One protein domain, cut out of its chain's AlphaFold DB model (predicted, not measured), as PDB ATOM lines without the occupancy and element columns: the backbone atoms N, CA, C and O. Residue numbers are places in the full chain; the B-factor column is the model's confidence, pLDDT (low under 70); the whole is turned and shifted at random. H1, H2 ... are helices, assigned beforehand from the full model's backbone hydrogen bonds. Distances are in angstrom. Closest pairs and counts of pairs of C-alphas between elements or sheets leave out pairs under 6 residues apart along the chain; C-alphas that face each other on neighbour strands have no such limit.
ATOM      1  N   PHE A 494     -39.361 -15.160  24.182       88.31
ATOM      2  CA  PHE A 494     -40.273 -15.835  25.100       88.31
ATOM      3  C   PHE A 494     -41.169 -16.848  24.371       88.31
ATOM      4  O   PHE A 494     -41.285 -17.989  24.817       88.31
ATOM      5  N   ASP A 495     -41.724 -16.478  23.211       88.12
ATOM      6  CA  ASP A 495     -42.569 -17.371  22.407       88.12
ATOM      7  C   ASP A 495     -41.794 -18.606  21.926       88.12
ATOM      8  O   ASP A 495     -42.295 -19.728  22.001       88.12
ATOM      9  N   LEU A 496     -40.548 -18.416  21.475       87.44
ATOM     10  CA  LEU A 496     -39.683 -19.516  21.040       87.44
ATOM     11  C   LEU A 496     -39.323 -20.447  22.201       87.44
ATOM     12  O   LEU A 496     -39.449 -21.663  22.070       87.44
ATOM     13  N   ARG A 497     -38.946 -19.902  23.362       90.50
ATOM     14  CA  ARG A 497     -38.669 -20.703  24.567       90.50
ATOM     15  C   ARG A 497     -39.894 -21.514  24.996       90.50
ATOM     16  O   ARG A 497     -39.768 -22.699  25.294       90.50
ATOM     17  N   MET A 498     -41.085 -20.916  24.953       88.81
ATOM     18  CA  MET A 498     -42.341 -21.594  25.287       88.81
ATOM     19  C   MET A 498     -42.645 -22.761  24.331       88.81
ATOM     20  O   MET A 498     -43.027 -23.845  24.779       88.81
ATOM     21  N   VAL A 499     -42.442 -22.574  23.022       89.00
ATOM     22  CA  VAL A 499     -42.611 -23.647  22.025       89.00
ATOM     23  C   VAL A 499     -41.588 -24.763  22.248       89.00
ATOM     24  O   VAL A 499     -41.969 -25.934  22.273       89.00
ATOM     25  N   ALA A 500     -40.319 -24.421  22.485       88.56
ATOM     26  CA  ALA A 500     -39.255 -25.395  22.718       88.56
ATOM     27  C   ALA A 500     -39.542 -26.240  23.969       88.56
ATOM     28  O   ALA A 500     -39.507 -27.471  23.910       88.56
ATOM     29  N   ALA A 501     -39.936 -25.596  25.072       87.94
ATOM     30  CA  ALA A 501     -40.330 -26.275  26.304       87.94
ATOM     31  C   ALA A 501     -41.515 -27.233  26.083       87.94
ATOM     32  O   ALA A 501     -41.515 -28.358  26.592       87.94
ATOM     33  N   LYS A 502     -42.510 -26.837  25.276       88.44
ATOM     34  CA  LYS A 502     -43.652 -27.701  24.946       88.44
ATOM     35  C   LYS A 502     -43.253 -28.907  24.088       88.44
ATOM     36  O   LYS A 502     -43.765 -29.999  24.333       88.44
ATOM     37  N   MET A 503     -42.355 -28.734  23.116       85.38
ATOM     38  CA  MET A 503     -41.903 -29.811  22.219       85.38
ATOM     39  C   MET A 503     -41.159 -30.940  22.949       85.38
ATOM     40  O   MET A 503     -41.160 -32.088  22.495       85.38
ATOM     41  N   ILE A 504     -40.560 -30.640  24.099       85.06
ATOM     42  CA  ILE A 504     -39.836 -31.624  24.914       85.06
ATOM     43  C   ILE A 504     -40.788 -32.460  25.770       85.06
ATOM     44  O   ILE A 504     -40.512 -33.627  26.017       85.06
ATOM     45  N   GLY A 505     -41.951 -31.930  26.160       79.31
ATOM     46  CA  GLY A 505     -42.885 -32.579  27.092       79.31
ATOM     47  C   GLY A 505     -43.540 -33.895  26.631       79.31
ATOM     48  O   GLY A 505     -44.406 -34.400  27.335       79.31
ATOM     49  N   GLY A 506     -43.166 -34.443  25.472       74.06
ATOM     50  CA  GLY A 506     -43.646 -35.733  24.956       74.06
ATOM     51  C   GLY A 506     -42.534 -36.646  24.433       74.06
ATOM     52  O   GLY A 506     -42.819 -37.563  23.664       74.06
ATOM     53  N   ILE A 507     -41.268 -36.368  24.767       79.19
ATOM     54  CA  ILE A 507     -40.146 -37.255  24.441       79.19
ATOM     55  C   ILE A 507     -39.939 -38.273  25.566       79.19
ATOM     56  O   ILE A 507     -39.915 -37.920  26.744       79.19
ATOM     57  N   HIS A 508     -39.799 -39.546  25.205       78.94
ATOM     58  CA  HIS A 508     -39.631 -40.643  26.157       78.94
ATOM     59  C   HIS A 508     -38.601 -41.656  25.640       78.94
ATOM     60  O   HIS A 508     -38.407 -41.787  24.430       78.94
ATOM     61  N   GLY A 509     -37.989 -42.410  26.556       83.31
ATOM     62  CA  GLY A 509     -37.046 -43.486  26.232       83.31
ATOM     63  C   GLY A 509     -35.727 -42.987  25.633       83.31
ATOM     64  O   GLY A 509     -35.303 -41.872  25.911       83.31
ATOM     65  N   GLU A 510     -35.108 -43.802  24.773       80.94
ATOM     66  CA  GLU A 510     -33.761 -43.565  24.214       80.94
ATOM     67  C   GLU A 510     -33.615 -42.207  23.505       80.94
ATOM     68  O   GLU A 510     -32.565 -41.571  23.569       80.94
ATOM     69  N   SER A 511     -34.683 -41.727  22.865       82.31
ATOM     70  CA  SER A 511     -34.731 -40.396  22.259       82.31
ATOM     71  C   SER A 511     -34.579 -39.281  23.309       82.31
ATOM     72  O   SER A 511     -33.869 -38.307  23.077       82.31
ATOM     73  N   ALA A 512     -35.191 -39.411  24.488       85.62
ATOM     74  CA  ALA A 512     -35.030 -38.430  25.563       85.62
ATOM     75  C   ALA A 512     -33.580 -38.395  26.073       85.62
ATOM     76  O   ALA A 512     -32.995 -37.321  26.192       85.62
ATOM     77  N   ASP A 513     -32.977 -39.570  26.259       86.25
ATOM     78  CA  ASP A 513     -31.611 -39.709  26.773       86.25
ATOM     79  C   ASP A 513     -30.567 -39.061  25.855       86.25
ATOM     80  O   ASP A 513     -29.605 -38.453  26.327       86.25
ATOM     81  N   VAL A 514     -30.740 -39.178  24.531       87.50
ATOM     82  CA  VAL A 514     -29.858 -38.516  23.555       87.50
ATOM     83  C   VAL A 514     -29.949 -36.999  23.694       87.50
ATOM     84  O   VAL A 514     -28.919 -36.327  23.717       87.50
ATOM     85  N   LEU A 515     -31.161 -36.460  23.834       89.31
ATOM     86  CA  LEU A 515     -31.366 -35.022  23.979       89.31
ATOM     87  C   LEU A 515     -30.760 -34.495  25.289       89.31
ATOM     88  O   LEU A 515     -30.088 -33.468  25.286       89.31
ATOM     89  N   TYR A 516     -30.923 -35.223  26.396       90.81
ATOM     90  CA  TYR A 516     -30.340 -34.848  27.688       90.81
ATOM     91  C   TYR A 516     -28.810 -34.828  27.643       90.81
ATOM     92  O   TYR A 516     -28.184 -33.867  28.094       90.81
ATOM     93  N   LYS A 517     -28.199 -35.815  26.974       89.94
ATOM     94  CA  LYS A 517     -26.749 -35.852  26.744       89.94
ATOM     95  C   LYS A 517     -26.253 -34.688  25.889       89.94
ATOM     96  O   LYS A 517     -25.242 -34.089  26.240       89.94
ATOM     97  N   LEU A 518     -26.953 -34.348  24.802       90.62
ATOM     98  CA  LEU A 518     -26.575 -33.231  23.923       90.62
ATOM     99  C   LEU A 518     -26.539 -31.894  24.671       90.62
ATOM    100  O   LEU A 518     -25.662 -31.069  24.429       90.62
ATOM    101  N   TYR A 519     -27.466 -31.700  25.611       91.25
ATOM    102  CA  TYR A 519     -27.584 -30.460  26.373       91.25
ATOM    103  C   TYR A 519     -26.930 -30.525  27.760       91.25
ATOM    104  O   TYR A 519     -26.991 -29.530  28.484       91.25
ATOM    105  N   GLY A 520     -26.265 -31.629  28.119       90.69
ATOM    106  CA  GLY A 520     -25.551 -31.786  29.391       90.69
ATOM    107  C   GLY A 520     -26.457 -31.650  30.616       90.69
ATOM    108  O   GLY A 520     -26.097 -30.960  31.564       90.69
ATOM    109  N   VAL A 521     -27.650 -32.236  30.553       91.44
ATOM    110  CA  VAL A 521     -28.652 -32.247  31.630       91.44
ATOM    111  C   VAL A 521     -29.010 -33.687  31.982       91.44
ATOM    112  O   VAL A 521     -28.801 -34.585  31.167       91.44
ATOM    113  N   GLU A 522     -29.527 -33.920  33.187       85.50
ATOM    114  CA  GLU A 522     -29.869 -35.275  33.642       85.50
ATOM    115  C   GLU A 522     -31.321 -35.648  33.328       85.50
ATOM    116  O   GLU A 522     -31.596 -36.791  32.959       85.50
ATOM    117  N   ASP A 523     -32.246 -34.689  33.419       86.44
ATOM    118  CA  ASP A 523     -33.672 -34.940  33.240       86.44
ATOM    119  C   ASP A 523     -34.417 -33.843  32.449       86.44
ATOM    120  O   ASP A 523     -33.863 -32.836  31.989       86.44
ATOM    121  N   SER A 524     -35.720 -34.075  32.253       86.00
ATOM    122  CA  SER A 524     -36.610 -33.164  31.526       86.00
ATOM    123  C   SER A 524     -36.764 -31.809  32.214       86.00
ATOM    124  O   SER A 524     -36.956 -30.799  31.534       86.00
ATOM    125  N   ASP A 525     -36.722 -31.773  33.543       87.56
ATOM    126  CA  ASP A 525     -36.986 -30.559  34.305       87.56
ATOM    127  C   ASP A 525     -35.764 -29.642  34.308       87.56
ATOM    128  O   ASP A 525     -35.908 -28.428  34.152       87.56
ATOM    129  N   ASP A 526     -34.559 -30.202  34.344       89.00
ATOM    130  CA  ASP A 526     -33.317 -29.463  34.141       89.00
ATOM    131  C   ASP A 526     -33.210 -28.897  32.727       89.00
ATOM    132  O   ASP A 526     -32.803 -27.744  32.544       89.00
ATOM    133  N   LEU A 527     -33.663 -29.648  31.715       88.69
ATOM    134  CA  LEU A 527     -33.744 -29.121  30.356       88.69
ATOM    135  C   LEU A 527     -34.731 -27.947  30.264       88.69
ATOM    136  O   LEU A 527     -34.409 -26.934  29.644       88.69
ATOM    137  N   LYS A 528     -35.903 -28.033  30.912       88.94
ATOM    138  CA  LYS A 528     -36.880 -26.928  30.953       88.94
ATOM    139  C   LYS A 528     -36.305 -25.679  31.620       88.94
ATOM    140  O   LYS A 528     -36.432 -24.602  31.045       88.94
ATOM    141  N   LYS A 529     -35.615 -25.817  32.759       90.69
ATOM    142  CA  LYS A 529     -34.924 -24.690  33.418       90.69
ATOM    143  C   LYS A 529     -33.889 -24.059  32.487       90.69
ATOM    144  O   LYS A 529     -33.792 -22.840  32.387       90.69
ATOM    145  N   LYS A 530     -33.133 -24.879  31.750       90.06
ATOM    146  CA  LYS A 530     -32.127 -24.384  30.803       90.06
ATOM    147  C   LYS A 530     -32.759 -23.563  29.674       90.06
ATOM    148  O   LYS A 530     -32.227 -22.508  29.328       90.06
ATOM    149  N   ILE A 531     -33.917 -23.984  29.155       91.62
ATOM    150  CA  ILE A 531     -34.661 -23.279  28.092       91.62
ATOM    151  C   ILE A 531     -35.049 -21.860  28.496       91.62
ATOM    152  O   ILE A 531     -35.003 -20.964  27.653       91.62
ATOM    153  N   GLU A 532     -35.363 -21.620  29.770       90.19
ATOM    154  CA  GLU A 532     -35.730 -20.286  30.264       90.19
ATOM    155  C   GLU A 532     -34.637 -19.238  30.006       90.19
ATOM    156  O   GLU A 532     -34.949 -18.055  29.867       90.19
ATOM    157  N   THR A 533     -33.378 -19.667  29.856       91.69
ATOM    158  CA  THR A 533     -32.210 -18.794  29.639       91.69
ATOM    159  C   THR A 533     -31.655 -18.808  28.207       91.69
ATOM    160  O   THR A 533     -30.805 -17.982  27.880       91.69
ATOM    161  N   MET A 534     -32.156 -19.671  27.315       91.25
ATOM    162  CA  MET A 534     -31.590 -19.869  25.968       91.25
ATOM    163  C   MET A 534     -31.773 -18.671  25.031       91.25
ATOM    164  O   MET A 534     -32.835 -18.048  25.005       91.25
ATOM    165  N   SER A 535     -30.783 -18.354  24.199       91.50
ATOM    166  CA  SER A 535     -30.966 -17.386  23.106       91.50
ATOM    167  C   SER A 535     -32.000 -17.891  22.072       91.50
ATOM    168  O   SER A 535     -32.296 -19.088  22.043       91.50
ATOM    169  N   PRO A 536     -32.568 -17.021  21.209       88.56
ATOM    170  CA  PRO A 536     -33.464 -17.453  20.128       88.56
ATOM    171  C   PRO A 536     -32.863 -18.553  19.247       88.56
ATOM    172  O   PRO A 536     -33.558 -19.497  18.882       88.56
ATOM    173  N   ASP A 537     -31.568 -18.442  18.958       88.00
ATOM    174  CA  ASP A 537     -30.817 -19.402  18.150       88.00
ATOM    175  C   ASP A 537     -30.659 -20.751  18.871       88.00
ATOM    176  O   ASP A 537     -30.986 -21.798  18.320       88.00
ATOM    177  N   GLN A 538     -30.298 -20.728  20.159       89.31
ATOM    178  CA  GLN A 538     -30.216 -21.937  20.989       89.31
ATOM    179  C   GLN A 538     -31.573 -22.640  21.134       89.31
ATOM    180  O   GLN A 538     -31.648 -23.865  21.064       89.31
ATOM    181  N   ALA A 539     -32.658 -21.878  21.304       88.94
ATOM    182  CA  ALA A 539     -34.009 -22.429  21.353       88.94
ATOM    183  C   ALA A 539     -34.427 -23.024  19.997       88.94
ATOM    184  O   ALA A 539     -35.059 -24.079  19.963       88.94
ATOM    185  N   GLY A 540     -34.051 -22.382  18.885       88.12
ATOM    186  CA  GLY A 540     -34.269 -22.899  17.534       88.12
ATOM    187  C   GLY A 540     -33.520 -24.209  17.281       88.12
ATOM    188  O   GLY A 540     -34.122 -25.175  16.812       88.12
ATOM    189  N   MET A 541     -32.247 -24.281  17.673       89.81
ATOM    190  CA  MET A 541     -31.447 -25.505  17.586       89.81
ATOM    191  C   MET A 541     -32.038 -26.644  18.416       89.81
ATOM    192  O   MET A 541     -32.165 -27.755  17.914       89.81
ATOM    193  N   LEU A 542     -32.525 -26.364  19.626       90.88
ATOM    194  CA  LEU A 542     -33.192 -27.368  20.453       90.88
ATOM    195  C   LEU A 542     -34.468 -27.928  19.808       90.88
ATOM    196  O   LEU A 542     -34.734 -29.128  19.903       90.88
ATOM    197  N   MET A 543     -35.256 -27.088  19.126       89.81
ATOM    198  CA  MET A 543     -36.418 -27.558  18.360       89.81
ATOM    199  C   MET A 543     -36.002 -28.469  17.196       89.81
ATOM    200  O   MET A 543     -36.674 -29.472  16.941       89.81
ATOM    201  N   MET A 544     -34.897 -28.145  16.514       88.81
ATOM    202  CA  MET A 544     -34.351 -28.965  15.428       88.81
ATOM    203  C   MET A 544     -33.810 -30.296  15.949       88.81
ATOM    204  O   MET A 544     -34.181 -31.347  15.432       88.81
ATOM    205  N   ASP A 545     -33.027 -30.287  17.025       89.69
ATOM    206  CA  ASP A 545     -32.511 -31.506  17.650       89.69
ATOM    207  C   ASP A 545     -33.655 -32.417  18.103       89.69
ATOM    208  O   ASP A 545     -33.647 -33.621  17.840       89.69
ATOM    209  N   ARG A 546     -34.709 -31.847  18.701       87.12
ATOM    210  CA  ARG A 546     -35.907 -32.608  19.074       87.12
ATOM    211  C   ARG A 546     -36.574 -33.278  17.867       87.12
ATOM    212  O   ARG A 546     -37.044 -34.411  18.002       87.12
ATOM    213  N   LEU A 547     -36.635 -32.598  16.721       85.25
ATOM    214  CA  LEU A 547     -37.182 -33.145  15.477       85.25
ATOM    215  C   LEU A 547     -36.315 -34.293  14.935       85.25
ATOM    216  O   LEU A 547     -36.841 -35.307  14.475       85.25
ATOM    217  N   LEU A 548     -34.991 -34.143  15.005       86.12
ATOM    218  CA  LEU A 548     -34.022 -35.114  14.495       86.12
ATOM    219  C   LEU A 548     -33.987 -36.403  15.320       86.12
ATOM    220  O   LEU A 548     -33.911 -37.502  14.770       86.12
ATOM    221  N   VAL A 549     -34.096 -36.269  16.639       83.75
ATOM    222  CA  VAL A 549     -33.985 -37.376  17.593       83.75
ATOM    223  C   VAL A 549     -35.170 -38.362  17.521       83.75
ATOM    224  O   VAL A 549     -35.035 -39.524  17.913       83.75
ATOM    225  N   ASP A 550     -36.305 -37.950  16.943       71.06
ATOM    226  CA  ASP A 550     -37.475 -38.810  16.688       71.06
ATOM    227  C   ASP A 550     -37.181 -39.924  15.663       71.06
ATOM    228  O   ASP A 550     -37.786 -40.991  15.693       71.06
ATOM    229  N   GLY A 551     -36.213 -39.692  14.768       68.62
ATOM    230  CA  GLY A 551     -35.816 -40.626  13.713       68.62
ATOM    231  C   GLY A 551     -34.611 -41.512  14.043       68.62
ATOM    232  O   GLY A 551     -34.155 -42.236  13.159       68.62
ATOM    233  N   LEU A 552     -34.064 -41.442  15.265       79.44
ATOM    234  CA  LEU A 552     -32.847 -42.178  15.641       79.44
ATOM    235  C   LEU A 552     -33.111 -43.644  16.002       79.44
ATOM    236  O   LEU A 552     -32.275 -44.507  15.734       79.44
ATOM    237  N   VAL A 553     -34.263 -43.934  16.608       73.69
ATOM    238  CA  VAL A 553     -34.580 -45.273  17.118       73.69
ATOM    239  C   VAL A 553     -35.384 -46.038  16.075       73.69
ATOM    240  O   VAL A 553     -36.495 -45.653  15.729       73.69
ATOM    241  N   THR A 554     -34.847 -47.160  15.597       73.75
ATOM    242  CA  THR A 554     -35.584 -48.099  14.738       73.75
ATOM    243  C   THR A 554     -35.879 -49.373  15.517       73.75
ATOM    244  O   THR A 554     -34.958 -50.061  15.959       73.75
ATOM    245  N   ARG A 555     -37.157 -49.734  15.675       75.56
ATOM    246  CA  ARG A 555     -37.533 -50.917  16.462       75.56
ATOM    247  C   ARG A 555     -37.554 -52.179  15.601       75.56
ATOM    248  O   ARG A 555     -37.957 -52.169  14.438       75.56
ATOM    249  N   GLY A 556     -37.187 -53.322  16.186       72.62
ATOM    250  CA  GLY A 556     -37.068 -54.591  15.451       72.62
ATOM    251  C   GLY A 556     -38.351 -55.047  14.735       72.62
ATOM    252  O   GLY A 556     -38.281 -55.621  13.649       72.62
ATOM    253  N   TYR A 557     -39.536 -54.750  15.284       71.56
ATOM    254  CA  TYR A 557     -40.806 -55.067  14.614       71.56
ATOM    255  C   TYR A 557     -41.078 -54.175  13.389       71.56
ATOM    256  O   TYR A 557     -41.750 -54.619  12.457       71.56
ATOM    257  N   GLY A 569     -36.867 -39.956   8.487       71.56
ATOM    258  CA  GLY A 569     -37.586 -38.957   7.679       71.56
ATOM    259  C   GLY A 569     -37.009 -37.536   7.720       71.56
ATOM    260  O   GLY A 569     -36.457 -37.065   6.723       71.56
ATOM    261  N   HIS A 570     -37.108 -36.858   8.866       81.00
ATOM    262  CA  HIS A 570     -36.607 -35.485   9.017       81.00
ATOM    263  C   HIS A 570     -35.072 -35.407   9.000       81.00
ATOM    264  O   HIS A 570     -34.522 -34.454   8.456       81.00
ATOM    265  N   LEU A 571     -34.378 -36.430   9.513       83.50
ATOM    266  CA  LEU A 571     -32.913 -36.482   9.555       83.50
ATOM    267  C   LEU A 571     -32.287 -36.550   8.158       83.50
ATOM    268  O   LEU A 571     -31.381 -35.780   7.860       83.50
ATOM    269  N   HIS A 572     -32.794 -37.406   7.271       84.69
ATOM    270  CA  HIS A 572     -32.343 -37.457   5.876       84.69
ATOM    271  C   HIS A 572     -32.686 -36.175   5.113       84.69
ATOM    272  O   HIS A 572     -31.901 -35.720   4.280       84.69
ATOM    273  N   THR A 573     -33.851 -35.588   5.401       84.06
ATOM    274  CA  THR A 573     -34.285 -34.334   4.772       84.06
ATOM    275  C   THR A 573     -33.334 -33.192   5.135       84.06
ATOM    276  O   THR A 573     -32.832 -32.509   4.244       84.06
ATOM    277  N   LEU A 574     -33.013 -33.030   6.423       85.25
ATOM    278  CA  LEU A 574     -32.071 -32.009   6.889       85.25
ATOM    279  C   LEU A 574     -30.632 -32.298   6.451       85.25
ATOM    280  O   LEU A 574     -29.941 -31.376   6.030       85.25
ATOM    281  N   ALA A 575     -30.198 -33.560   6.458       86.12
ATOM    282  CA  ALA A 575     -28.896 -33.941   5.914       86.12
ATOM    283  C   ALA A 575     -28.749 -33.480   4.456       86.12
ATOM    284  O   ALA A 575     -27.762 -32.840   4.112       86.12
ATOM    285  N   THR A 576     -29.773 -33.705   3.627       85.31
ATOM    286  CA  THR A 576     -29.777 -33.255   2.226       85.31
ATOM    287  C   THR A 576     -29.742 -31.728   2.121       85.31
ATOM    288  O   THR A 576     -28.944 -31.190   1.359       85.31
ATOM    289  N   HIS A 577     -30.564 -31.024   2.908       87.31
ATOM    290  CA  HIS A 577     -30.603 -29.556   2.927       87.31
ATOM    291  C   HIS A 577     -29.248 -28.931   3.304       87.31
ATOM    292  O   HIS A 577     -28.854 -27.920   2.732       87.31
ATOM    293  N   HIS A 578     -28.515 -29.553   4.230       89.50
ATOM    294  CA  HIS A 578     -27.202 -29.090   4.684       89.50
ATOM    295  C   HIS A 578     -26.020 -29.714   3.919       89.50
ATOM    296  O   HIS A 578     -24.875 -29.561   4.339       89.50
ATOM    297  N   GLY A 579     -26.268 -30.411   2.801       86.75
ATOM    298  CA  GLY A 579     -25.212 -30.960   1.942       86.75
ATOM    299  C   GLY A 579     -24.473 -32.181   2.507       86.75
ATOM    300  O   GLY A 579     -23.374 -32.498   2.060       86.75
ATOM    301  N   VAL A 580     -25.052 -32.883   3.483       89.94
ATOM    302  CA  VAL A 580     -24.506 -34.121   4.055       89.94
ATOM    303  C   VAL A 580     -24.924 -35.320   3.199       89.94
ATOM    304  O   VAL A 580     -26.106 -35.658   3.111       89.94
ATOM    305  N   ASP A 581     -23.949 -36.011   2.601       85.94
ATOM    306  CA  ASP A 581     -24.204 -37.221   1.811       85.94
ATOM    307  C   ASP A 581     -24.545 -38.420   2.716       85.94
ATOM    308  O   ASP A 581     -23.682 -39.110   3.268       85.94
ATOM    309  N   VAL A 582     -25.847 -38.687   2.827       83.31
ATOM    310  CA  VAL A 582     -26.419 -39.797   3.602       83.31
ATOM    311  C   VAL A 582     -25.912 -41.162   3.123       83.31
ATOM    312  O   VAL A 582     -25.701 -42.060   3.942       83.31
ATOM    313  N   LYS A 583     -25.706 -41.352   1.812       82.19
ATOM    314  CA  LYS A 583     -25.257 -42.640   1.259       82.19
ATOM    315  C   LYS A 583     -23.790 -42.877   1.577       82.19
ATOM    316  O   LYS A 583     -23.446 -43.975   2.013       82.19
TER     317      LYS A 583
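AT A GLANCE: This is residues 494 to 557 and 569 to 583 of the 745 residues of the protein "ParB/RepB/Spo0J family partition protein" of Rubrivivax sp (UniProt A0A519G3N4). Four short helices make a small cluster, H1 and H2 at one pair of opposite corners and H3 and H4 at the other, with H4 running beside H1. H5 packs beside the last part of H4, at residues 547 to 548, and is apart from H1, H2 and H3, while residues 550 to 557 run off from the end of H4 to a cut in the printed part. The printed part has 79 residues with five named helices, H1 to H5 in that order, and no named strand; its class is all helix. The whole is compact, with a radius of gyration of the C-alphas of 13.3 A and spans of 38 by 29 by 19 A.

IN THESE COORDINATES: H1 is residues 494 to 504, 15.8 A from first to last C-alpha, and begins with C-alpha 494 at (-40.273, -15.835, 25.100). H2 is residues 510 to 519, 14.6 A long. H3 is residues 524 to 531, 10.6 A long. H4, the longest helix, is residues 536 to 549 and measures 20.1 A; it begins with C-alpha 536 at (-33.464, -17.453, 20.128). After the cut, H5 is residues 569 to 577, 12.6 A long, and ends with C-alpha 577 at (-30.603, -29.556, 2.927).

HOW THE PARTS SIT: H4 is the hub, touching three other helices. H1 touches it at a shallow tilt of 18 degrees, the same way; their closest C-alphas, of Ala 500 and Met 543, are 5.6 A apart. H4 touches H2 with residues 545 to 549 alone, at a shallow tilt of 27 degrees, opposite ways; the closest C-alphas are those of Ser 511 and Val 549, 5.6 A. H4 and H5 only just touch, with 3 pairs of C-alphas within 8 A, through residues 547 to 548 of H4 alone; the closest are those of Leu 548 and Leu 571, 5.2 A, and the tilt is steep, 54 degrees. H3 touches H1 at a shallow tilt of 21 degrees, opposite ways, with the C-alphas of Ala 501 and Lys 528 the closest at 5.8 A. H3 and H2 only just touch, with 3 pairs of C-alphas within 8 A; the closest are those of Tyr 516 and Leu 527, 7.2 A. H3 and H4 are close but not clearly touching; the closest C-alphas are those of Ile 531 and Ala 539, 6.8 A. H5 is apart from H1, H2 and H3. In H1, H2, H3, H4 and H5 every O i to N i+4 pair is within hydrogen-bond range.

THE WHOLE: The two C-alphas farthest apart are those of Phe 494 and Tyr 557, 40.6 A. Residues 558 to 568 are not printed, and C-alphas 557 and 569 are 17.8 A apart across this cut, which falls in the link from H4 to H5. The links H1 to H2, H2 to H3 and H3 to H4 are tight. The mean pLDDT of the printed part is 85.5, and one residue, Gly 551, is under 70.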